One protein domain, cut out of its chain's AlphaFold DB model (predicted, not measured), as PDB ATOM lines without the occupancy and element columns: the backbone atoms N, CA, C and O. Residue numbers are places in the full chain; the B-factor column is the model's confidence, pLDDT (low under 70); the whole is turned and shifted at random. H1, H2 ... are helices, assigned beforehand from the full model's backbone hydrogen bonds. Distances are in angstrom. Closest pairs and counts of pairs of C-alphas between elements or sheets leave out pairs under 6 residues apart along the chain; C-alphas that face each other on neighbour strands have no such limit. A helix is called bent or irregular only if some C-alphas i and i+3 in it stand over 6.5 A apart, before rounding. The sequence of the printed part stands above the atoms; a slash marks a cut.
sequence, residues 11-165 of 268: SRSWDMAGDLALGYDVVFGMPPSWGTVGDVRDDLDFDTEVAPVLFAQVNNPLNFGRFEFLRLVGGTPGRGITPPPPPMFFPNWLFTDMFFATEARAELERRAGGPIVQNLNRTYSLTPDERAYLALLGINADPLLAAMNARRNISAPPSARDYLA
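What this domain is: This is residues 11 to 165 of the 268 residues of an uncharacterized protein of Pyrinomonadaceae bacterium (UniProt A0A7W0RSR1). The long, bent but nearly straight helix H4 crosses the helix H1 at the core of the domain, its first arm H4a packing on H1 and its second arm H4b reaching towards one end, where the short helix H7 meets it and the beginning of H1. H2 packs on H4a, while H3 and H6 pack on H1, with H5 beside H3 far from the middle. The printed part has 155 residues with seven named helices, H1 to H7 in chain order, and no named strand; the class is all helix. It is compact, with a radius of gyration of the C-alphas of 15.4 A and spans of 44 by 33 by 24 A.

Where its parts are: H4, residues 93 to 112, was assigned as one helix by its hydrogen bonds but is bent, with C-alphas 101 and 104 6.9 A apart. Its arms are H4a, residues 93 to 101, 11.9 A long, and H4b, residues 104 to 112, 12.4 A long, at a shallow tilt of 20 degrees. H1, residues 11 to 27, is 24.5 A long and begins at C-alpha 11 (33.299, 148.343, 17.425). H2, residues 46 to 58, is 15.4 A long and only just irregular: C-alphas 48 and 51 are 6.51 A apart. H3, residues 61 to 73, is 19.8 A long and irregular, with C-alphas 62 and 65 7.3 A apart. H5 is residues 128 to 136, H6 residues 141 to 149, and H7 residues 158 to 165, ending at C-alpha 165 (33.587, 155.196, 18.788).

How they stand to each other: H4a touches H1, the hub, with the C-alphas of Ala 17 and Ala 101 closest at 5.1 A; the tilt is 67 degrees, only just steep. H2 touches H4a, closest at Phe 46 and Phe 99, C-alphas 5.8 A apart. H4b touches H7, closest at the C-alphas of Ala 112 and Ala 160, 4.6 A. H1 touches H6 with residues 22 to 27 alone, closest at the C-alphas of Val 26 and Leu 144, 6.4 A. H1 also touches H3, closest at the C-alphas of Gly 23 and Leu 70, 5.7 A. H3 touches H5 at a shallow tilt of 10 degrees, opposite ways, closest at the C-alphas of Gly 65 and Leu 134, 6.1 A. Every O i to N i+4 pair is within hydrogen-bond range in H1, H4a, H4b, H5, H6 and H7; in H2 it is 6 of 9 and in H3 7 of 9.

The domain as a whole: The C-alphas of Pro 86 and Ser 159, 46.5 A, are the two farthest apart. The printed part has no cut. The links H1 to H2, H3 to H4 and H4 to H5 are long. Residues 78 to 92 are under 70 in pLDDT; the mean of the printed part is 91.4.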
ATOM      1  N   SER A  11      34.717 148.693  17.578       95.25
ATOM      2  CA  SER A  11      33.299 148.343  17.425       95.25
ATOM      3  C   SER A  11      33.072 147.108  16.544       95.25
ATOM      4  O   SER A  11      32.476 146.130  16.985       95.25
ATOM      5  N   ARG A  12      33.602 147.119  15.315       94.44
ATOM      6  CA  ARG A  12      33.440 146.012  14.356       94.44
ATOM      7  C   ARG A  12      34.195 144.752  14.775       94.44
ATOM      8  O   ARG A  12      33.726 143.645  14.537       94.44
ATOM      9  N   SER A  13      35.363 144.919  15.387       94.44
ATOM     10  CA  SER A  13      36.199 143.792  15.815       94.44
ATOM     11  C   SER A  13      35.568 143.035  16.980       94.44
ATOM     12  O   SER A  13      35.589 141.809  17.012       94.44
ATOM     13  N   TRP A  14      34.940 143.754  17.909       94.81
ATOM     14  CA  TRP A  14      34.224 143.140  19.020       94.81
ATOM     15  C   TRP A  14      32.882 142.541  18.607       94.81
ATOM     16  O   TRP A  14      32.504 141.511  19.155       94.81
ATOM     17  N   ASP A  15      32.212 143.095  17.593       95.19
ATOM     18  CA  ASP A  15      31.056 142.431  16.975       95.19
ATOM     19  C   ASP A  15      31.471 141.067  16.374       95.19
ATOM     20  O   ASP A  15      30.789 140.066  16.591       95.19
ATOM     21  N   MET A  16      32.653 140.974  15.745       92.06
ATOM     22  CA  MET A  16      33.224 139.701  15.268       92.06
ATOM     23  C   MET A  16      33.567 138.730  16.416       92.06
ATOM     24  O   MET A  16      33.306 137.532  16.314       92.06
ATOM     25  N   ALA A  17      34.096 139.217  17.542       92.62
ATOM     26  CA  ALA A  17      34.278 138.383  18.736       92.62
ATOM     27  C   ALA A  17      32.927 137.897  19.309       92.62
ATOM     28  O   ALA A  17      32.813 136.767  19.787       92.62
ATOM     29  N   GLY A  18      31.879 138.721  19.211       94.69
ATOM     30  CA  GLY A  18      30.499 138.347  19.520       94.69
ATOM     31  C   GLY A  18      29.958 137.245  18.603       94.69
ATOM     32  O   GLY A  18      29.273 136.339  19.080       94.69
ATOM     33  N   ASP A  19      30.312 137.259  17.315       94.44
ATOM     34  CA  ASP A  19      29.981 136.184  16.370       94.44
ATOM     35  C   ASP A  19      30.609 134.848  16.785       94.44
ATOM     36  O   ASP A  19      29.937 133.811  16.741       94.44
ATOM     37  N   LEU A  20      31.870 134.869  17.236       94.25
ATOM     38  CA  LEU A  20      32.544 133.692  17.787       94.25
ATOM     39  C   LEU A  20      31.840 133.194  19.055       94.25
ATOM     40  O   LEU A  20      31.558 131.999  19.155       94.25
ATOM     41  N   ALA A  21      31.500 134.087  19.990       95.81
ATOM     42  CA  ALA A  21      30.775 133.731  21.211       95.81
ATOM     43  C   ALA A  21      29.395 133.119  20.908       95.81
ATOM     44  O   ALA A  21      29.019 132.106  21.499       95.81
ATOM     45  N   LEU A  22      28.655 133.677  19.940       97.56
ATOM     46  CA  LEU A  22      27.373 133.121  19.502       97.56
ATOM     47  C   LEU A  22      27.558 131.748  18.861       97.56
ATOM     48  O   LEU A  22      26.809 130.822  19.166       97.56
ATOM     49  N   GLY A  23      28.548 131.605  17.978       97.44
ATOM     50  CA  GLY A  23      28.880 130.328  17.358       97.44
ATOM     51  C   GLY A  23      29.216 129.279  18.415       97.44
ATOM     52  O   GLY A  23      28.685 128.169  18.371       97.44
ATOM     53  N   TYR A  24      30.043 129.641  19.397       97.44
ATOM     54  CA  TYR A  24      30.419 128.769  20.503       97.44
ATOM     55  C   TYR A  24      29.188 128.324  21.296       97.44
ATOM     56  O   TYR A  24      29.007 127.130  21.534       97.44
ATOM     57  N   ASP A  25      28.289 129.251  21.624       98.38
ATOM     58  CA  ASP A  25      27.054 128.934  22.336       98.38
ATOM     59  C   ASP A  25      26.121 128.005  21.536       98.38
ATOM     60  O   ASP A  25      25.546 127.072  22.087       98.38
ATOM     61  N   VAL A  26      26.006 128.184  20.216       98.38
ATOM     62  CA  VAL A  26      25.242 127.271  19.339       98.38
ATOM     63  C   VAL A  26      25.823 125.856  19.337       98.38
ATOM     64  O   VAL A  26      25.077 124.880  19.284       98.38
ATOM     65  N   VAL A  27      27.149 125.744  19.315       97.50
ATOM     66  CA  VAL A  27      27.853 124.490  19.019       97.50
ATOM     67  C   VAL A  27      28.175 123.685  20.275       97.50
ATOM     68  O   VAL A  27      28.081 122.454  20.266       97.50
ATOM     69  N   PHE A  28      28.581 124.368  21.341       97.19
ATOM     70  CA  PHE A  28      29.030 123.774  22.597       97.19
ATOM     71  C   PHE A  28      28.129 124.120  23.783       97.19
ATOM     72  O   PHE A  28      28.123 123.362  24.752       97.19
ATOM     73  N   GLY A  29      27.345 125.199  23.689       97.62
ATOM     74  CA  GLY A  29      26.627 125.776  24.821       97.62
ATOM     75  C   GLY A  29      27.586 126.567  25.702       97.62
ATOM     76  O   GLY A  29      28.482 125.999  26.328       97.62
ATOM     77  N   MET A  30      27.411 127.882  25.754       96.94
ATOM     78  CA  MET A  30      28.202 128.736  26.621       96.94
ATOM     79  C   MET A  30      27.750 128.509  28.067       96.94
ATOM     80  O   MET A  30      26.550 128.605  28.352       96.94
ATOM     81  N   PRO A  31      28.666 128.193  29.000       97.88
ATOM     82  CA  PRO A  31      28.317 128.079  30.406       97.88
ATOM     83  C   PRO A  31      27.611 129.350  30.904       97.88
ATOM     84  O   PRO A  31      28.170 130.438  30.768       97.88
ATOM     85  N   PRO A  32      26.427 129.247  31.539       97.12
ATOM     86  CA  PRO A  32      25.733 130.418  32.084       97.12
ATOM     87  C   PRO A  32      26.558 131.191  33.123       97.12
ATOM     88  O   PRO A  32      26.318 132.371  33.356       97.12
ATOM     89  N   SER A  33      27.548 130.538  33.744       97.31
ATOM     90  CA  SER A  33      28.505 131.163  34.663       97.31
ATOM     91  C   SER A  33      29.418 132.196  33.996       97.31
ATOM     92  O   SER A  33      29.967 133.040  34.700       97.31
ATOM     93  N   TRP A  34      29.572 132.152  32.668       97.94
ATOM     94  CA  TRP A  34      30.344 133.132  31.895       97.94
ATOM     95  C   TRP A  34      29.533 134.387  31.541       97.94
ATOM     96  O   TRP A  34      30.097 135.353  31.039       97.94
ATOM     97  N   GLY A  35      28.221 134.391  31.801       97.50
ATOM     98  CA  GLY A  35      27.300 135.456  31.404       97.50
ATOM     99  C   GLY A  35      26.446 135.052  30.202       97.50
ATOM    100  O   GLY A  35      25.964 133.923  30.108       97.50
ATOM    101  N   THR A  36      26.235 135.985  29.281       97.12
ATOM    102  CA  THR A  36      25.470 135.788  28.046       97.12
ATOM    103  C   THR A  36      26.325 136.103  26.822       97.12
ATOM    104  O   THR A  36      27.332 136.795  26.914       97.12
ATOM    105  N   VAL A  37      25.909 135.642  25.640       96.62
ATOM    106  CA  VAL A  37      26.604 135.987  24.386       96.62
ATOM    107  C   VAL A  37      26.706 137.508  24.203       96.62
ATOM    108  O   VAL A  37      27.702 138.008  23.690       96.62
ATOM    109  N   GLY A  38      25.685 138.253  24.631       96.44
ATOM    110  CA  GLY A  38      25.618 139.705  24.493       96.44
ATOM    111  C   GLY A  38      26.298 140.493  25.605       96.44
ATOM    112  O   GLY A  38      26.552 141.668  25.391       96.44
ATOM    113  N   ASP A  39      26.648 139.859  26.721       97.31
ATOM    114  CA  ASP A  39      27.175 140.514  27.923       97.31
ATOM    115  C   ASP A  39      27.883 139.459  28.776       97.31
ATOM    116  O   ASP A  39      27.211 138.587  29.345       97.31
ATOM    117  N   VAL A  40      29.218 139.459  28.780       97.69
ATOM    118  CA  VAL A  40      29.980 138.490  29.580       97.69
ATOM    119  C   VAL A  40      30.076 138.984  31.016       97.69
ATOM    120  O   VAL A  40      29.901 140.161  31.311       97.69
ATOM    121  N   ARG A  41      30.328 138.074  31.954       97.62
ATOM    122  CA  ARG A  41      30.469 138.456  33.356       97.62
ATOM    123  C   ARG A  41      31.690 139.365  33.528       97.62
ATOM    124  O   ARG A  41      32.787 139.012  33.103       97.62
ATOM    125  N   ASP A  42      31.498 140.489  34.213       96.00
ATOM    126  CA  ASP A  42      32.538 141.498  34.433       96.00
ATOM    127  C   ASP A  42      33.802 140.957  35.113       96.00
ATOM    128  O   ASP A  42      34.855 141.548  34.960       96.00
ATOM    129  N   ASP A  43      33.750 139.873  35.876       96.62
ATOM    130  CA  ASP A  43      34.907 139.244  36.529       96.62
ATOM    131  C   ASP A  43      35.177 137.833  35.983       96.62
ATOM    132  O   ASP A  43      35.660 136.963  36.705       96.62
ATOM    133  N   LEU A  44      34.814 137.570  34.723       98.06
ATOM    134  CA  LEU A  44      35.152 136.324  34.042       98.06
ATOM    135  C   LEU A  44      36.667 136.225  33.832       98.06
ATOM    136  O   LEU A  44      37.254 137.056  33.143       98.06
ATOM    137  N   ASP A  45      37.267 135.183  34.396       98.00
ATOM    138  CA  ASP A  45      38.697 134.896  34.295       98.00
ATOM    139  C   ASP A  45      38.933 133.768  33.284       98.00
ATOM    140  O   ASP A  45      38.374 132.667  33.396       98.00
ATOM    141  N   PHE A  46      39.733 134.043  32.255       97.81
ATOM    142  CA  PHE A  46      39.943 133.089  31.180       97.81
ATOM    143  C   PHE A  46      40.685 131.849  31.675       97.81
ATOM    144  O   PHE A  46      40.254 130.728  31.401       97.81
ATOM    145  N   ASP A  47      41.775 132.028  32.416       97.38
ATOM    146  CA  ASP A  47      42.672 130.941  32.804       97.38
ATOM    147  C   ASP A  47      42.009 129.929  33.748       97.38
ATOM    148  O   ASP A  47      42.259 128.723  33.653       97.38
ATOM    149  N   THR A  48      41.144 130.399  34.647       97.81
ATOM    150  CA  THR A  48      40.522 129.565  35.683       97.81
ATOM    151  C   THR A  48      39.123 129.069  35.329       97.81
ATOM    152  O   THR A  48      38.736 128.001  35.810       97.81
ATOM    153  N   GLU A  49      38.375 129.763  34.464       98.12
ATOM    154  CA  GLU A  49      36.979 129.403  34.157       98.12
ATOM    155  C   GLU A  49      36.732 129.001  32.704       98.12
ATOM    156  O   GLU A  49      35.879 128.146  32.447       98.12
ATOM    157  N   VAL A  50      37.460 129.585  31.750       97.56
ATOM    158  CA  VAL A  50      37.235 129.365  30.313       97.56
ATOM    159  C   VAL A  50      38.186 128.305  29.768       97.56
ATOM    160  O   VAL A  50      37.753 127.289  29.215       97.56
ATOM    161  N   ALA A  51      39.488 128.494  29.971       95.62
ATOM    162  CA  ALA A  51      40.542 127.629  29.470       95.62
ATOM    163  C   ALA A  51      40.359 126.157  29.880       95.62
ATOM    164  O   ALA A  51      40.502 125.306  29.002       95.62
ATOM    165  N   PRO A  52      39.967 125.792  31.122       95.69
ATOM    166  CA  PRO A  52      39.751 124.387  31.484       95.69
ATOM    167  C   PRO A  52      38.630 123.711  30.680       95.69
ATOM    168  O   PRO A  52      38.756 122.543  30.298       95.69
ATOM    169  N   VAL A  53      37.554 124.445  30.373       95.88
ATOM    170  CA  VAL A  53      36.453 123.957  29.527       95.88
ATOM    171  C   VAL A  53      36.944 123.759  28.096       95.88
ATOM    172  O   VAL A  53      36.712 122.700  27.506       95.88
ATOM    173  N   LEU A  54      37.682 124.737  27.559       92.94
ATOM    174  CA  LEU A  54      38.275 124.640  26.227       92.94
ATOM    175  C   LEU A  54      39.258 123.474  26.140       92.94
ATOM    176  O   LEU A  54      39.152 122.687  25.207       92.94
ATOM    177  N   PHE A  55      40.141 123.285  27.127       91.06
ATOM    178  CA  PHE A  55      41.079 122.159  27.195       91.06
ATOM    179  C   PHE A  55      40.367 120.811  27.092       91.06
ATOM    180  O   PHE A  55      40.786 119.956  26.311       91.06
ATOM    181  N   ALA A  56      39.270 120.613  27.822       90.69
ATOM    182  CA  ALA A  56      38.490 119.382  27.714       90.69
ATOM    183  C   ALA A  56      37.914 119.188  26.298       90.69
ATOM    184  O   ALA A  56      37.934 118.080  25.759       90.69
ATOM    185  N   GLN A  57      37.442 120.264  25.665       91.75
ATOM    186  CA  GLN A  57      36.867 120.222  24.321       91.75
ATOM    187  C   GLN A  57      37.926 120.004  23.231       91.75
ATOM    188  O   GLN A  57      37.667 119.228  22.309       91.75
ATOM    189  N   VAL A  58      39.111 120.619  23.341       86.06
ATOM    190  CA  VAL A  58      40.203 120.491  22.358       86.06
ATOM    191  C   VAL A  58      40.959 119.165  22.439       86.06
ATOM    192  O   VAL A  58      41.662 118.774  21.512       86.06
ATOM    193  N   ASN A  59      40.819 118.424  23.529       84.12
ATOM    194  CA  ASN A  59      41.377 117.075  23.607       84.12
ATOM    195  C   ASN A  59      40.417 116.010  23.055       84.12
ATOM    196  O   ASN A  59      40.792 114.844  22.946       84.12
ATOM    197  N   ASN A  60      39.192 116.389  22.673       87.44
ATOM    198  CA  ASN A  60      38.244 115.487  22.034       87.44
ATOM    199  C   ASN A  60      38.297 115.645  20.499       87.44
ATOM    200  O   ASN A  60      37.768 116.625  19.970       87.44
ATOM    201  N   PRO A  61      38.856 114.674  19.751       84.25
ATOM    202  CA  PRO A  61      38.986 114.776  18.296       84.25
ATOM    203  C   PRO A  61      37.635 114.855  17.565       84.25
ATOM    204  O   PRO A  61      37.569 115.391  16.459       84.25
ATOM    205  N   LEU A  62      36.534 114.397  18.179       88.00
ATOM    206  CA  LEU A  62      35.185 114.519  17.607       88.00
ATOM    207  C   LEU A  62      34.706 115.975  17.511       88.00
ATOM    208  O   LEU A  62      33.767 116.267  16.773       88.00
ATOM    209  N   ASN A  63      35.353 116.899  18.222       91.00
ATOM    210  CA  ASN A  63      35.023 118.317  18.170       91.00
ATOM    211  C   ASN A  63      35.665 119.042  16.977       91.00
ATOM    212  O   ASN A  63      35.445 120.240  16.819       91.00
ATOM    213  N   PHE A  64      36.406 118.359  16.094       88.31
ATOM    214  CA  PHE A  64      37.119 119.049  15.016       88.31
ATOM    215  C   PHE A  64      36.261 119.750  13.997       88.31
ATOM    216  O   PHE A  64      36.454 120.940  13.757       88.31
ATOM    217  N   GLY A  65      35.244 119.069  13.482       90.81
ATOM    218  CA  GLY A  65      34.285 119.743  12.619       90.81
ATOM    219  C   GLY A  65      33.616 120.934  13.317       90.81
ATOM    220  O   GLY A  65      33.359 121.954  12.684       90.81
ATOM    221  N   ARG A  66      33.361 120.833  14.628       94.19
ATOM    222  CA  ARG A  66      32.710 121.890  15.413       94.19
ATOM    223  C   ARG A  66      33.574 123.146  15.504       94.19
ATOM    224  O   ARG A  66      33.066 124.235  15.261       94.19
ATOM    225  N   PHE A  67      34.866 123.005  15.792       91.69
ATOM    226  CA  PHE A  67      35.795 124.137  15.795       91.69
ATOM    227  C   PHE A  67      36.032 124.706  14.393       91.69
ATOM    228  O   PHE A  67      36.105 125.923  14.241       91.69
ATOM    229  N   GLU A  68      36.065 123.867  13.356       91.06
ATOM    230  CA  GLU A  68      36.124 124.355  11.974       91.06
ATOM    231  C   GLU A  68      34.868 125.139  11.582       91.06
ATOM    232  O   GLU A  68      34.973 126.136  10.870       91.06
ATOM    233  N   PHE A  69      33.686 124.765  12.086       94.69
ATOM    234  CA  PHE A  69      32.481 125.575  11.905       94.69
ATOM    235  C   PHE A  69      32.637 126.958  12.550       94.69
ATOM    236  O   PHE A  69      32.325 127.948  11.893       94.69
ATOM    237  N   LEU A  70      33.156 127.039  13.786       93.69
ATOM    238  CA  LEU A  70      33.410 128.319  14.466       93.69
ATOM    239  C   LEU A  70      34.370 129.205  13.666       93.69
ATOM    240  O   LEU A  70      34.068 130.370  13.416       93.69
ATOM    241  N   ARG A  71      35.483 128.626  13.201       91.06
ATOM    242  CA  ARG A  71      36.479 129.324  12.381       91.06
ATOM    243  C   ARG A  71      35.853 129.896  11.106       91.06
ATOM    244  O   ARG A  71      36.052 131.063  10.783       91.06
ATOM    245  N   LEU A  72      35.091 129.077  10.380       91.75
ATOM    246  CA  LEU A  72      34.487 129.476   9.109       91.75
ATOM    247  C   LEU A  72      33.378 130.516   9.286       91.75
ATOM    248  O   LEU A  72      33.350 131.504   8.556       91.75
ATOM    249  N   VAL A  73      32.479 130.340  10.259       92.56
ATOM    250  CA  VAL A  73      31.364 131.280  10.457       92.56
ATOM    251  C   VAL A  73      31.834 132.637  10.993       92.56
ATOM    252  O   VAL A  73      31.226 133.658  10.669       92.56
ATOM    253  N   GLY A  74      32.942 132.657  11.742       87.88
ATOM    254  CA  GLY A  74      33.639 133.878  12.158       87.88
ATOM    255  C   GLY A  74      34.409 134.575  11.030       87.88
ATOM    256  O   GLY A  74      34.866 135.697  11.208       87.88
ATOM    257  N   GLY A  75      34.536 133.951   9.851       86.81
ATOM    258  CA  GLY A  75      35.310 134.493   8.730       86.81
ATOM    259  C   GLY A  75      36.826 134.427   8.940       86.81
ATOM    260  O   GLY A  75      37.575 135.103   8.233       86.81
ATOM    261  N   THR A  76      37.282 133.619   9.898       84.56
ATOM    262  CA  THR A  76      38.692 133.467  10.239       84.56
ATOM    263  C   THR A  76      39.391 132.619   9.172       84.56
ATOM    264  O   THR A  76      39.011 131.459   8.951       84.56
ATOM    265  N   PRO A  77      40.418 133.142   8.473       80.25
ATOM    266  CA  PRO A  77      41.163 132.349   7.510       80.25
ATOM    267  C   PRO A  77      41.855 131.188   8.229       80.25
ATOM    268  O   PRO A  77      42.249 131.280   9.386       80.25
ATOM    269  N   GLY A  78      41.995 130.057   7.548       69.94
ATOM    270  CA  GLY A  78      42.650 128.889   8.117       69.94
ATOM    271  C   GLY A  78      43.353 128.081   7.048       69.94
ATOM    272  O   GLY A  78      42.992 128.124   5.869       69.94
ATOM    273  N   ARG A  79      44.350 127.297   7.464       56.72
ATOM    274  CA  ARG A  79      44.848 126.209   6.628       56.72
ATOM    275  C   ARG A  79      43.792 125.119   6.604       56.72
ATOM    276  O   ARG A  79      43.711 124.302   7.516       56.72
ATOM    277  N   GLY A  80      42.991 125.121   5.545       51.53
ATOM    278  CA  GLY A  80      42.127 123.997   5.245       51.53
ATOM    279  C   GLY A  80      42.911 122.681   5.312       51.53
ATOM    280  O   GLY A  80      44.042 122.575   4.835       51.53
ATOM    281  N   ILE A  81      42.235 121.662   5.836       47.19
ATOM    282  CA  ILE A  81      42.514 120.231   5.644       47.19
ATOM    283  C   ILE A  81      43.721 119.612   6.378       47.19
ATOM    284  O   ILE A  81      44.110 118.494   6.044       47.19
ATOM    285  N   THR A  82      44.313 120.220   7.408       53.53
ATOM    286  CA  THR A  82      45.263 119.450   8.243       53.53
ATOM    287  C   THR A  82      45.030 119.679   9.730       53.53
ATOM    288  O   THR A  82      45.519 120.674  10.264       53.53
ATOM    289  N   PRO A  83      44.302 118.773  10.417       55.78
ATOM    290  CA  PRO A  83      44.349 118.738  11.873       55.78
ATOM    291  C   PRO A  83      45.813 118.599  12.323       55.78
ATOM    292  O   PRO A  83      46.559 117.820  11.715       55.78
ATOM    293  N   PRO A  84      46.256 119.349  13.345       59.22
ATOM    294  CA  PRO A  84      47.594 119.173  13.882       59.22
ATOM    295  C   PRO A  84      47.801 117.731  14.383       59.22
ATOM    296  O   PRO A  84      46.841 117.047  14.758       59.22
ATOM    297  N   PRO A  85      49.044 117.218  14.327       56.56
ATOM    298  CA  PRO A  85      49.345 115.892  14.838       56.56
ATOM    299  C   PRO A  85      49.135 115.845  16.365       56.56
ATOM    300  O   PRO A  85      49.377 116.845  17.046       56.56
ATOM    301  N   PRO A  86      48.738 114.685  16.926       57.66
ATOM    302  CA  PRO A  86      48.562 114.510  18.366       57.66
ATOM    303  C   PRO A  86      49.775 115.001  19.183       57.66
ATOM    304  O   PRO A  86      50.913 114.843  18.730       57.66
ATOM    305  N   PRO A  87      49.571 115.540  20.401       57.09
ATOM    306  CA  PRO A  87      48.329 115.504  21.181       57.09
ATOM    307  C   PRO A  87      47.351 116.656  20.903       57.09
ATOM    308  O   PRO A  87      46.232 116.621  21.402       57.09
ATOM    309  N   MET A  88      47.744 117.669  20.127       59.16
ATOM    310  CA  MET A  88      46.882 118.814  19.831       59.16
ATOM    311  C   MET A  88      46.120 118.558  18.538       59.16
ATOM    312  O   MET A  88      46.727 118.418  17.485       59.16
ATOM    313  N   PHE A  89      44.793 118.506  18.621       56.91
ATOM    314  CA  PHE A  89      43.922 118.279  17.465       56.91
ATOM    315  C   PHE A  89      43.396 119.579  16.845       56.91
ATOM    316  O   PHE A  89      42.739 119.521  15.811       56.91
ATOM    317  N   PHE A  90      43.688 120.746  17.438       69.00
ATOM    318  CA  PHE A  90      43.096 122.033  17.056       69.00
ATOM    319  C   PHE A  90      44.121 123.143  16.868       69.00
ATOM    320  O   PHE A  90      45.219 123.055  17.423       69.00
ATOM    321  N   PRO A  91      43.790 124.183  16.084       63.72
ATOM    322  CA  PRO A  91      44.735 125.248  15.802       63.72
ATOM    323  C   PRO A  91      44.866 126.204  16.999       63.72
ATOM    324  O   PRO A  91      43.923 126.392  17.767       63.72
ATOM    325  N   ASN A  92      46.030 126.848  17.114       68.00
ATOM    326  CA  ASN A  92      46.387 127.740  18.227       68.00
ATOM    327  C   ASN A  92      45.489 128.982  18.383       68.00
ATOM    328  O   ASN A  92      45.558 129.632  19.423       68.00
ATOM    329  N   TRP A  93      44.657 129.306  17.388       82.31
ATOM    330  CA  TRP A  93      43.764 130.465  17.425       82.31
ATOM    331  C   TRP A  93      42.772 130.406  18.588       82.31
ATOM    332  O   TRP A  93      42.536 131.410  19.248       82.31
ATOM    333  N   LEU A  94      42.247 129.213  18.898       86.62
ATOM    334  CA  LEU A  94      41.081 129.072  19.771       86.62
ATOM    335  C   LEU A  94      41.267 129.719  21.141       86.62
ATOM    336  O   LEU A  94      40.373 130.416  21.605       86.62
ATOM    337  N   PHE A  95      42.391 129.465  21.811       90.06
ATOM    338  CA  PHE A  95      42.588 129.975  23.167       90.06
ATOM    339  C   PHE A  95      42.736 131.494  23.170       90.06
ATOM    340  O   PHE A  95      42.111 132.160  23.988       90.06
ATOM    341  N   THR A  96      43.500 132.045  22.230       91.00
ATOM    342  CA  THR A  96      43.684 133.493  22.114       91.00
ATOM    343  C   THR A  96      42.365 134.186  21.778       91.00
ATOM    344  O   THR A  96      41.977 135.135  22.453       91.00
ATOM    345  N   ASP A  97      41.630 133.687  20.789       92.38
ATOM    346  CA  ASP A  97      40.377 134.296  20.351       92.38
ATOM    347  C   ASP A  97      39.289 134.181  21.422       92.38
ATOM    348  O   ASP A  97      38.529 135.122  21.640       92.38
ATOM    349  N   MET A  98      39.233 133.053  22.141       93.81
ATOM    350  CA  MET A  98      38.310 132.892  23.262       93.81
ATOM    351  C   MET A  98      38.698 133.763  24.456       93.81
ATOM    352  O   MET A  98      37.793 134.255  25.123       93.81
ATOM    353  N   PHE A  99      39.987 134.012  24.713       95.69
ATOM    354  CA  PHE A  99      40.417 135.019  25.692       95.69
ATOM    355  C   PHE A  99      39.873 136.399  25.319       95.69
ATOM    356  O   PHE A  99      39.309 137.087  26.172       95.69
ATOM    357  N   PHE A 100      39.952 136.773  24.036       94.94
ATOM    358  CA  PHE A 100      39.335 138.012  23.579       94.94
ATOM    359  C   PHE A 100      37.824 137.979  23.777       94.94
ATOM    360  O   PHE A 100      37.309 138.829  24.492       94.94
ATOM    361  N   ALA A 101      37.120 136.969  23.266       95.12
ATOM    362  CA  ALA A 101      35.665 136.847  23.373       95.12
ATOM    363  C   ALA A 101      35.122 136.758  24.818       95.12
ATOM    364  O   ALA A 101      33.909 136.888  25.004       95.12
ATOM    365  N   THR A 102      35.986 136.554  25.821       96.94
ATOM    366  CA  THR A 102      35.632 136.432  27.242       96.94
ATOM    367  C   THR A 102      36.298 137.509  28.104       96.94
ATOM    368  O   THR A 102      35.758 138.599  28.234       96.94
ATOM    369  N   GLU A 103      37.452 137.245  28.706       97.75
ATOM    370  CA  GLU A 103      38.061 138.123  29.711       97.75
ATOM    371  C   GLU A 103      38.434 139.508  29.161       97.75
ATOM    372  O   GLU A 103      38.112 140.529  29.777       97.75
ATOM    373  N   ALA A 104      39.072 139.586  27.987       97.06
ATOM    374  CA  ALA A 104      39.435 140.892  27.432       97.06
ATOM    375  C   ALA A 104      38.195 141.697  27.014       97.06
ATOM    376  O   ALA A 104      38.199 142.928  27.070       97.06
ATOM    377  N   ARG A 105      37.114 141.008  26.634       96.75
ATOM    378  CA  ARG A 105      35.814 141.633  26.409       96.75
ATOM    379  C   ARG A 105      35.228 142.175  27.705       96.75
ATOM    380  O   ARG A 105      34.836 143.335  27.718       96.75
ATOM    381  N   ALA A 106      35.210 141.379  28.774       97.56
ATOM    382  CA  ALA A 106      34.715 141.800  30.086       97.56
ATOM    383  C   ALA A 106      35.445 143.067  30.562       97.56
ATOM    384  O   ALA A 106      34.840 144.019  31.043       97.56
ATOM    385  N   GLU A 107      36.761 143.130  30.351       97.56
ATOM    386  CA  GLU A 107      37.571 144.317  30.620       97.56
ATOM    387  C   GLU A 107      37.072 145.564  29.883       97.56
ATOM    388  O   GLU A 107      36.883 146.621  30.500       97.56
ATOM    389  N   LEU A 108      36.819 145.435  28.582       97.44
ATOM    390  CA  LEU A 108      36.356 146.542  27.764       97.44
ATOM    391  C   LEU A 108      34.900 146.925  28.064       97.44
ATOM    392  O   LEU A 108      34.593 148.117  28.070       97.44
ATOM    393  N   GLU A 109      34.027 145.961  28.359       97.62
ATOM    394  CA  GLU A 109      32.639 146.194  28.787       97.62
ATOM    395  C   GLU A 109      32.599 147.017  30.083       97.62
ATOM    396  O   GLU A 109      31.909 148.041  30.137       97.62
ATOM    397  N   ARG A 110      33.454 146.701  31.069       97.44
ATOM    398  CA  ARG A 110      33.616 147.519  32.287       97.44
ATOM    399  C   ARG A 110      34.028 148.957  31.976       97.44
ATOM    400  O   ARG A 110      33.480 149.893  32.559       97.44
ATOM    401  N   ARG A 111      34.981 149.167  31.057       97.31
ATOM    402  CA  ARG A 111      35.407 150.523  30.647       97.31
ATOM    403  C   ARG A 111      34.317 151.278  29.889       97.31
ATOM    404  O   ARG A 111      34.180 152.487  30.068       97.31
ATOM    405  N   ALA A 112      33.566 150.578  29.042       97.69
ATOM    406  CA  ALA A 112      32.477 151.136  28.251       97.69
ATOM    407  C   ALA A 112      31.195 151.371  29.073       97.69
ATOM    408  O   ALA A 112      30.306 152.096  28.624       97.69
ATOM    409  N   GLY A 113      31.115 150.803  30.281       97.25
ATOM    410  CA  GLY A 113      29.966 150.909  31.178       97.25
ATOM    411  C   GLY A 113      28.793 150.015  30.769       97.25
ATOM    412  O   GLY A 113      27.645 150.378  31.026       97.25
ATOM    413  N   GLY A 114      29.066 148.898  30.093       97.25
ATOM    414  CA  GLY A 114      28.068 147.921  29.662       97.25
ATOM    415  C   GLY A 114      28.503 147.111  28.434       97.25
ATOM    416  O   GLY A 114      29.583 147.356  27.887       97.25
ATOM    417  N   PRO A 115      27.645 146.183  27.971       97.75
ATOM    418  CA  PRO A 115      27.960 145.287  26.870       97.75
ATOM    419  C   PRO A 115      28.271 146.034  25.579       97.75
ATOM    420  O   PRO A 115      27.629 147.032  25.245       97.75
ATOM    421  N   ILE A 116      29.253 145.537  24.831       96.81
ATOM    422  CA  ILE A 116      29.783 146.251  23.660       96.81
ATOM    423  C   ILE A 116      29.426 145.616  22.325       96.81
ATOM    424  O   ILE A 116      29.511 146.303  21.307       96.81
ATOM    425  N   VAL A 117      29.052 144.337  22.306       96.19
ATOM    426  CA  VAL A 117      28.834 143.593  21.060       96.19
ATOM    427  C   VAL A 117      27.403 143.754  20.562       96.19
ATOM    428  O   VAL A 117      26.451 143.870  21.337       96.19
ATOM    429  N   GLN A 118      27.231 143.717  19.250       95.88
ATOM    430  CA  GLN A 118      25.925 143.708  18.606       95.88
ATOM    431  C   GLN A 118      25.954 142.887  17.316       95.88
ATOM    432  O   GLN A 118      26.983 142.785  16.661       95.88
ATOM    433  N   ASN A 119      24.803 142.329  16.933       95.94
ATOM    434  CA  ASN A 119      24.675 141.531  15.707       95.94
ATOM    435  C   ASN A 119      23.354 141.754  14.950       95.94
ATOM    436  O   ASN A 119      22.934 140.911  14.156       95.94
ATOM    437  N   LEU A 120      22.674 142.877  15.205       94.31
ATOM    438  CA  LEU A 120      21.334 143.160  14.672       94.31
ATOM    439  C   LEU A 120      21.251 143.086  13.138       94.31
ATOM    440  O   LEU A 120      20.225 142.675  12.598       94.31
ATOM    441  N   ASN A 121      22.322 143.471  12.440       90.38
ATOM    442  CA  ASN A 121      22.369 143.498  10.976       90.38
ATOM    443  C   ASN A 121      23.115 142.297  10.380       90.38
ATOM    444  O   ASN A 121      23.070 142.078   9.164       90.38
ATOM    445  N   ARG A 122      23.721 141.470  11.240       92.31
ATOM    446  CA  ARG A 122      24.582 140.372  10.828       92.31
ATOM    447  C   ARG A 122      23.793 139.358  10.017       92.31
ATOM    448  O   ARG A 122      22.594 139.183  10.188       92.31
ATOM    449  N   THR A 123      24.440 138.649   9.107       93.81
ATOM    450  CA  THR A 123      23.860 137.444   8.505       93.81
ATOM    451  C   THR A 123      24.923 136.371   8.522       93.81
ATOM    452  O   THR A 123      25.990 136.536   7.931       93.81
ATOM    453  N   TYR A 124      24.631 135.276   9.215       95.69
ATOM    454  CA  TYR A 124      25.543 134.152   9.331       95.69
ATOM    455  C   TYR A 124      25.328 133.225   8.147       95.69
ATOM    456  O   TYR A 124      24.244 132.667   7.956       95.69
ATOM    457  N   SER A 125      26.362 133.064   7.335       94.88
ATOM    458  CA  SER A 125      26.314 132.247   6.132       94.88
ATOM    459  C   SER A 125      27.657 131.594   5.881       94.88
ATOM    460  O   SER A 125      28.688 132.152   6.233       94.88
ATOM    461  N   LEU A 126      27.614 130.456   5.199       94.75
ATOM    462  CA  LEU A 126      28.779 129.772   4.659       94.75
ATOM    463  C   LEU A 126      28.575 129.558   3.161       94.75
ATOM    464  O   LEU A 126      27.444 129.320   2.710       94.75
ATOM    465  N   THR A 127      29.664 129.625   2.409       93.94
ATOM    466  CA  THR A 127      29.711 129.288   0.985       93.94
ATOM    467  C   THR A 127      29.381 127.804   0.761       93.94
ATOM    468  O   THR A 127      29.483 126.990   1.686       93.94
ATOM    469  N   PRO A 128      28.983 127.409  -0.463       96.00
ATOM    470  CA  PRO A 128      28.784 125.999  -0.796       96.00
ATOM    471  C   PRO A 128      30.012 125.125  -0.497       96.00
ATOM    472  O   PRO A 128      29.855 124.026   0.035       96.00
ATOM    473  N   ASP A 129      31.218 125.635  -0.760       93.31
ATOM    474  CA  ASP A 129      32.471 124.903  -0.540       93.31
ATOM    475  C   ASP A 129      32.767 124.710   0.952       93.31
ATOM    476  O   ASP A 129      33.139 123.615   1.370       93.31
ATOM    477  N   GLU A 130      32.530 125.726   1.785       93.31
ATOM    478  CA  GLU A 130      32.678 125.611   3.243       93.31
ATOM    479  C   GLU A 130      31.672 124.623   3.838       93.31
ATOM    480  O   GLU A 130      32.013 123.838   4.722       93.31
ATOM    481  N   ARG A 131      30.436 124.607   3.328       96.00
ATOM    482  CA  ARG A 131      29.412 123.631   3.737       96.00
ATOM    483  C   ARG A 131      29.812 122.213   3.349       96.00
ATOM    484  O   ARG A 131      29.683 121.306   4.167       96.00
ATOM    485  N   ALA A 132      30.313 122.022   2.128       94.31
ATOM    486  CA  ALA A 132      30.816 120.732   1.671       94.31
ATOM    487  C   ALA A 132      32.015 120.275   2.515       94.31
ATOM    488  O   ALA A 132      32.058 119.125   2.948       94.31
ATOM    489  N   TYR A 133      32.944 121.183   2.820       92.19
ATOM    490  CA  TYR A 133      34.081 120.923   3.697       92.19
ATOM    491  C   TYR A 133      33.642 120.481   5.101       92.19
ATOM    492  O   TYR A 133      34.093 119.447   5.589       92.19
ATOM    493  N   LEU A 134      32.711 121.199   5.729       93.38
ATOM    494  CA  LEU A 134      32.168 120.835   7.040       93.38
ATOM    495  C   LEU A 134      31.416 119.499   7.022       93.38
ATOM    496  O   LEU A 134      31.532 118.721   7.971       93.38
ATOM    497  N   ALA A 135      30.706 119.186   5.936       95.69
ATOM    498  CA  ALA A 135      30.029 117.902   5.779       95.69
ATOM    499  C   ALA A 135      31.021 116.725   5.761       95.69
ATOM    500  O   ALA A 135      30.738 115.687   6.362       95.69
ATOM    501  N   LEU A 136      32.211 116.895   5.164       93.12
ATOM    502  CA  LEU A 136      33.295 115.900   5.231       93.12
ATOM    503  C   LEU A 136      33.802 115.678   6.666       93.12
ATOM    504  O   LEU A 136      34.310 114.603   6.976       93.12
ATOM    505  N   LEU A 137      33.638 116.671   7.541       91.19
ATOM    506  CA  LEU A 137      33.961 116.598   8.969       91.19
ATOM    507  C   LEU A 137      32.767 116.150   9.833       91.19
ATOM    508  O   LEU A 137      32.836 116.216  11.059       91.19
ATOM    509  N   GLY A 138      31.665 115.713   9.213       94.56
ATOM    510  CA  GLY A 138      30.460 115.258   9.908       94.56
ATOM    511  C   GLY A 138      29.582 116.382  10.465       94.56
ATOM    512  O   GLY A 138      28.729 116.122  11.313       94.56
ATOM    513  N   ILE A 139      29.766 117.624  10.012       96.75
ATOM    514  CA  ILE A 139      28.995 118.781  10.474       96.75
ATOM    515  C   ILE A 139      27.939 119.165   9.449       96.75
ATOM    516  O   ILE A 139      28.245 119.569   8.329       96.75
ATOM    517  N   ASN A 140      26.679 119.117   9.876       97.50
ATOM    518  CA  ASN A 140      25.595 119.777   9.165       97.50
ATOM    519  C   ASN A 140      25.500 121.241   9.622       97.50
ATOM    520  O   ASN A 140      25.055 121.519  10.737       97.50
ATOM    521  N   ALA A 141      25.917 122.170   8.761       97.94
ATOM    522  CA  ALA A 141      25.941 123.595   9.078       97.94
ATOM    523  C   ALA A 141      24.551 124.258   9.084       97.94
ATOM    524  O   ALA A 141      24.379 125.278   9.747       97.94
ATOM    525  N   ASP A 142      23.557 123.706   8.381       98.38
ATOM    526  CA  ASP A 142      22.236 124.334   8.228       98.38
ATOM    527  C   ASP A 142      21.520 124.630   9.555       98.38
ATOM    528  O   ASP A 142      21.147 125.786   9.773       98.38
ATOM    529  N   PRO A 143      21.346 123.662  10.479       98.56
ATOM    530  CA  PRO A 143      20.697 123.944  11.757       98.56
ATOM    531  C   PRO A 143      21.510 124.906  12.633       98.56
ATOM    532  O   PRO A 143      20.920 125.701  13.364       98.56
ATOM    533  N   LEU A 144      22.844 124.882  12.542       98.62
ATOM    534  CA  LEU A 144      23.715 125.781  13.305       98.62
ATOM    535  C   LEU A 144      23.564 127.228  12.815       98.62
ATOM    536  O   LEU A 144      23.333 128.139  13.608       98.62
ATOM    537  N   LEU A 145      23.598 127.439  11.495       98.56
ATOM    538  CA  LEU A 145      23.372 128.749  10.882       98.56
ATOM    539  C   LEU A 145      21.949 129.253  11.134       98.56
ATOM    540  O   LEU A 145      21.763 130.445  11.381       98.56
ATOM    541  N   ALA A 146      20.941 128.377  11.111       98.69
ATOM    542  CA  ALA A 146      19.576 128.747  11.476       98.69
ATOM    543  C   ALA A 146      19.496 129.226  12.937       98.69
ATOM    544  O   ALA A 146      18.896 130.266  13.206       98.69
ATOM    545  N   ALA A 147      20.157 128.527  13.866       98.62
ATOM    546  CA  ALA A 147      20.203 128.901  15.279       98.62
ATOM    547  C   ALA A 147      20.948 130.223  15.536       98.62
ATOM    548  O   ALA A 147      20.537 130.990  16.409       98.62
ATOM    549  N   MET A 148      22.017 130.515  14.786       98.19
ATOM    550  CA  MET A 148      22.699 131.816  14.841       98.19
ATOM    551  C   MET A 148      21.817 132.933  14.279       98.19
ATOM    552  O   MET A 148      21.610 133.955  14.927       98.19
ATOM    553  N   ASN A 149      21.229 132.730  13.096       98.06
ATOM    554  CA  ASN A 149      20.404 133.745  12.435       98.06
ATOM    555  C   ASN A 149      19.084 134.037  13.166       98.06
ATOM    556  O   ASN A 149      18.547 135.137  13.025       98.06
ATOM    557  N   ALA A 150      18.581 133.090  13.961       98.19
ATOM    558  CA  ALA A 150      17.450 133.293  14.867       98.19
ATOM    559  C   ALA A 150      17.792 134.186  16.077       98.19
ATOM    560  O   ALA A 150      16.886 134.684  16.740       98.19
ATOM    561  N   ARG A 151      19.084 134.406  16.362       97.56
ATOM    562  CA  ARG A 151      19.600 135.157  17.521       97.56
ATOM    563  C   ARG A 151      20.345 136.429  17.124       97.56
ATOM    564  O   ARG A 151      21.315 136.842  17.753       97.56
ATOM    565  N   ARG A 152      19.854 137.071  16.067       96.12
ATOM    566  CA  ARG A 152      20.294 138.397  15.605       96.12
ATOM    567  C   ARG A 152      19.575 139.518  16.345       96.12
ATOM    568  O   ARG A 152      18.928 140.376  15.754       96.12
ATOM    569  N   ASN A 153      19.584 139.416  17.664       96.38
ATOM    570  CA  ASN A 153      18.865 140.284  18.587       96.38
ATOM    571  C   ASN A 153      19.779 140.808  19.704       96.38
ATOM    572  O   ASN A 153      19.283 141.344  20.694       96.38
ATOM    573  N   ILE A 154      21.095 140.651  19.554       97.00
ATOM    574  CA  ILE A 154      22.084 141.159  20.495       97.00
ATOM    575  C   ILE A 154      22.362 142.615  20.128       97.00
ATOM    576  O   ILE A 154      22.731 142.925  18.992       97.00
ATOM    577  N   SER A 155      22.162 143.503  21.096       96.75
ATOM    578  CA  SER A 155      22.350 144.940  20.935       96.75
ATOM    579  C   SER A 155      23.095 145.509  22.129       96.75
ATOM    580  O   SER A 155      22.665 145.336  23.268       96.75
ATOM    581  N   ALA A 156      24.147 146.266  21.847       97.19
ATOM    582  CA  ALA A 156      24.857 147.060  22.834       97.19
ATOM    583  C   ALA A 156      24.109 148.380  23.133       97.19
ATOM    584  O   ALA A 156      23.473 148.945  22.233       97.19
ATOM    585  N   PRO A 157      24.186 148.916  24.366       97.62
ATOM    586  CA  PRO A 157      23.700 150.250  24.690       97.62
ATOM    587  C   PRO A 157      24.418 151.334  23.868       97.62
ATOM    588  O   PRO A 157      25.641 151.266  23.702       97.62
ATOM    589  N   PRO A 158      23.712 152.398  23.431       97.56
ATOM    590  CA  PRO A 158      24.335 153.505  22.705       97.56
ATOM    591  C   PRO A 158      25.524 154.129  23.444       97.56
ATOM    592  O   PRO A 158      26.534 154.429  22.825       97.56
ATOM    593  N   SER A 159      25.460 154.247  24.776       98.12
ATOM    594  CA  SER A 159      26.552 154.810  25.580       98.12
ATOM    595  C   SER A 159      27.852 154.005  25.496       98.12
ATOM    596  O   SER A 159      28.927 154.605  25.427       98.12
ATOM    597  N   ALA A 160      27.760 152.672  25.467       97.69
ATOM    598  CA  ALA A 160      28.913 151.786  25.338       97.69
ATOM    599  C   ALA A 160      29.512 151.882  23.926       97.69
ATOM    600  O   ALA A 160      30.723 152.037  23.765       97.69
ATOM    601  N   ARG A 161      28.662 151.909  22.890       97.00
ATOM    602  CA  ARG A 161      29.105 152.106  21.497       97.00
ATOM    603  C   ARG A 161      29.719 153.485  21.272       97.00
ATOM    604  O   ARG A 161      30.764 153.584  20.639       97.00
ATOM    605  N   ASP A 162      29.157 154.534  21.866       97.56
ATOM    606  CA  ASP A 162      29.732 155.877  21.828       97.56
ATOM    607  C   ASP A 162      31.094 155.928  22.525       97.56
ATOM    608  O   ASP A 162      31.961 156.706  22.121       97.56
ATOM    609  N   TYR A 163      31.289 155.150  23.596       98.12
ATOM    610  CA  TYR A 163      32.587 155.030  24.254       98.12
ATOM    611  C   TYR A 163      33.619 154.396  23.312       98.12
ATOM    612  O   TYR A 163      34.710 154.953  23.166       98.12
ATOM    613  N   LEU A 164      33.278 153.302  22.620       96.88
ATOM    614  CA  LEU A 164      34.170 152.686  21.630       96.88
ATOM    615  C   LEU A 164      34.485 153.641  20.475       96.88
ATOM    616  O   LEU A 164      35.656 153.876  20.178       96.88
ATOM    617  N   ALA A 165      33.455 154.268  19.906       95.81
ATOM    618  CA  ALA A 165      33.587 155.196  18.788       95.81
ATOM    619  C   ALA A 165      34.538 156.361  19.096       95.81
ATOM    620  O   ALA A 165      35.324 156.780  18.249       95.81
TER     621      ALA A 165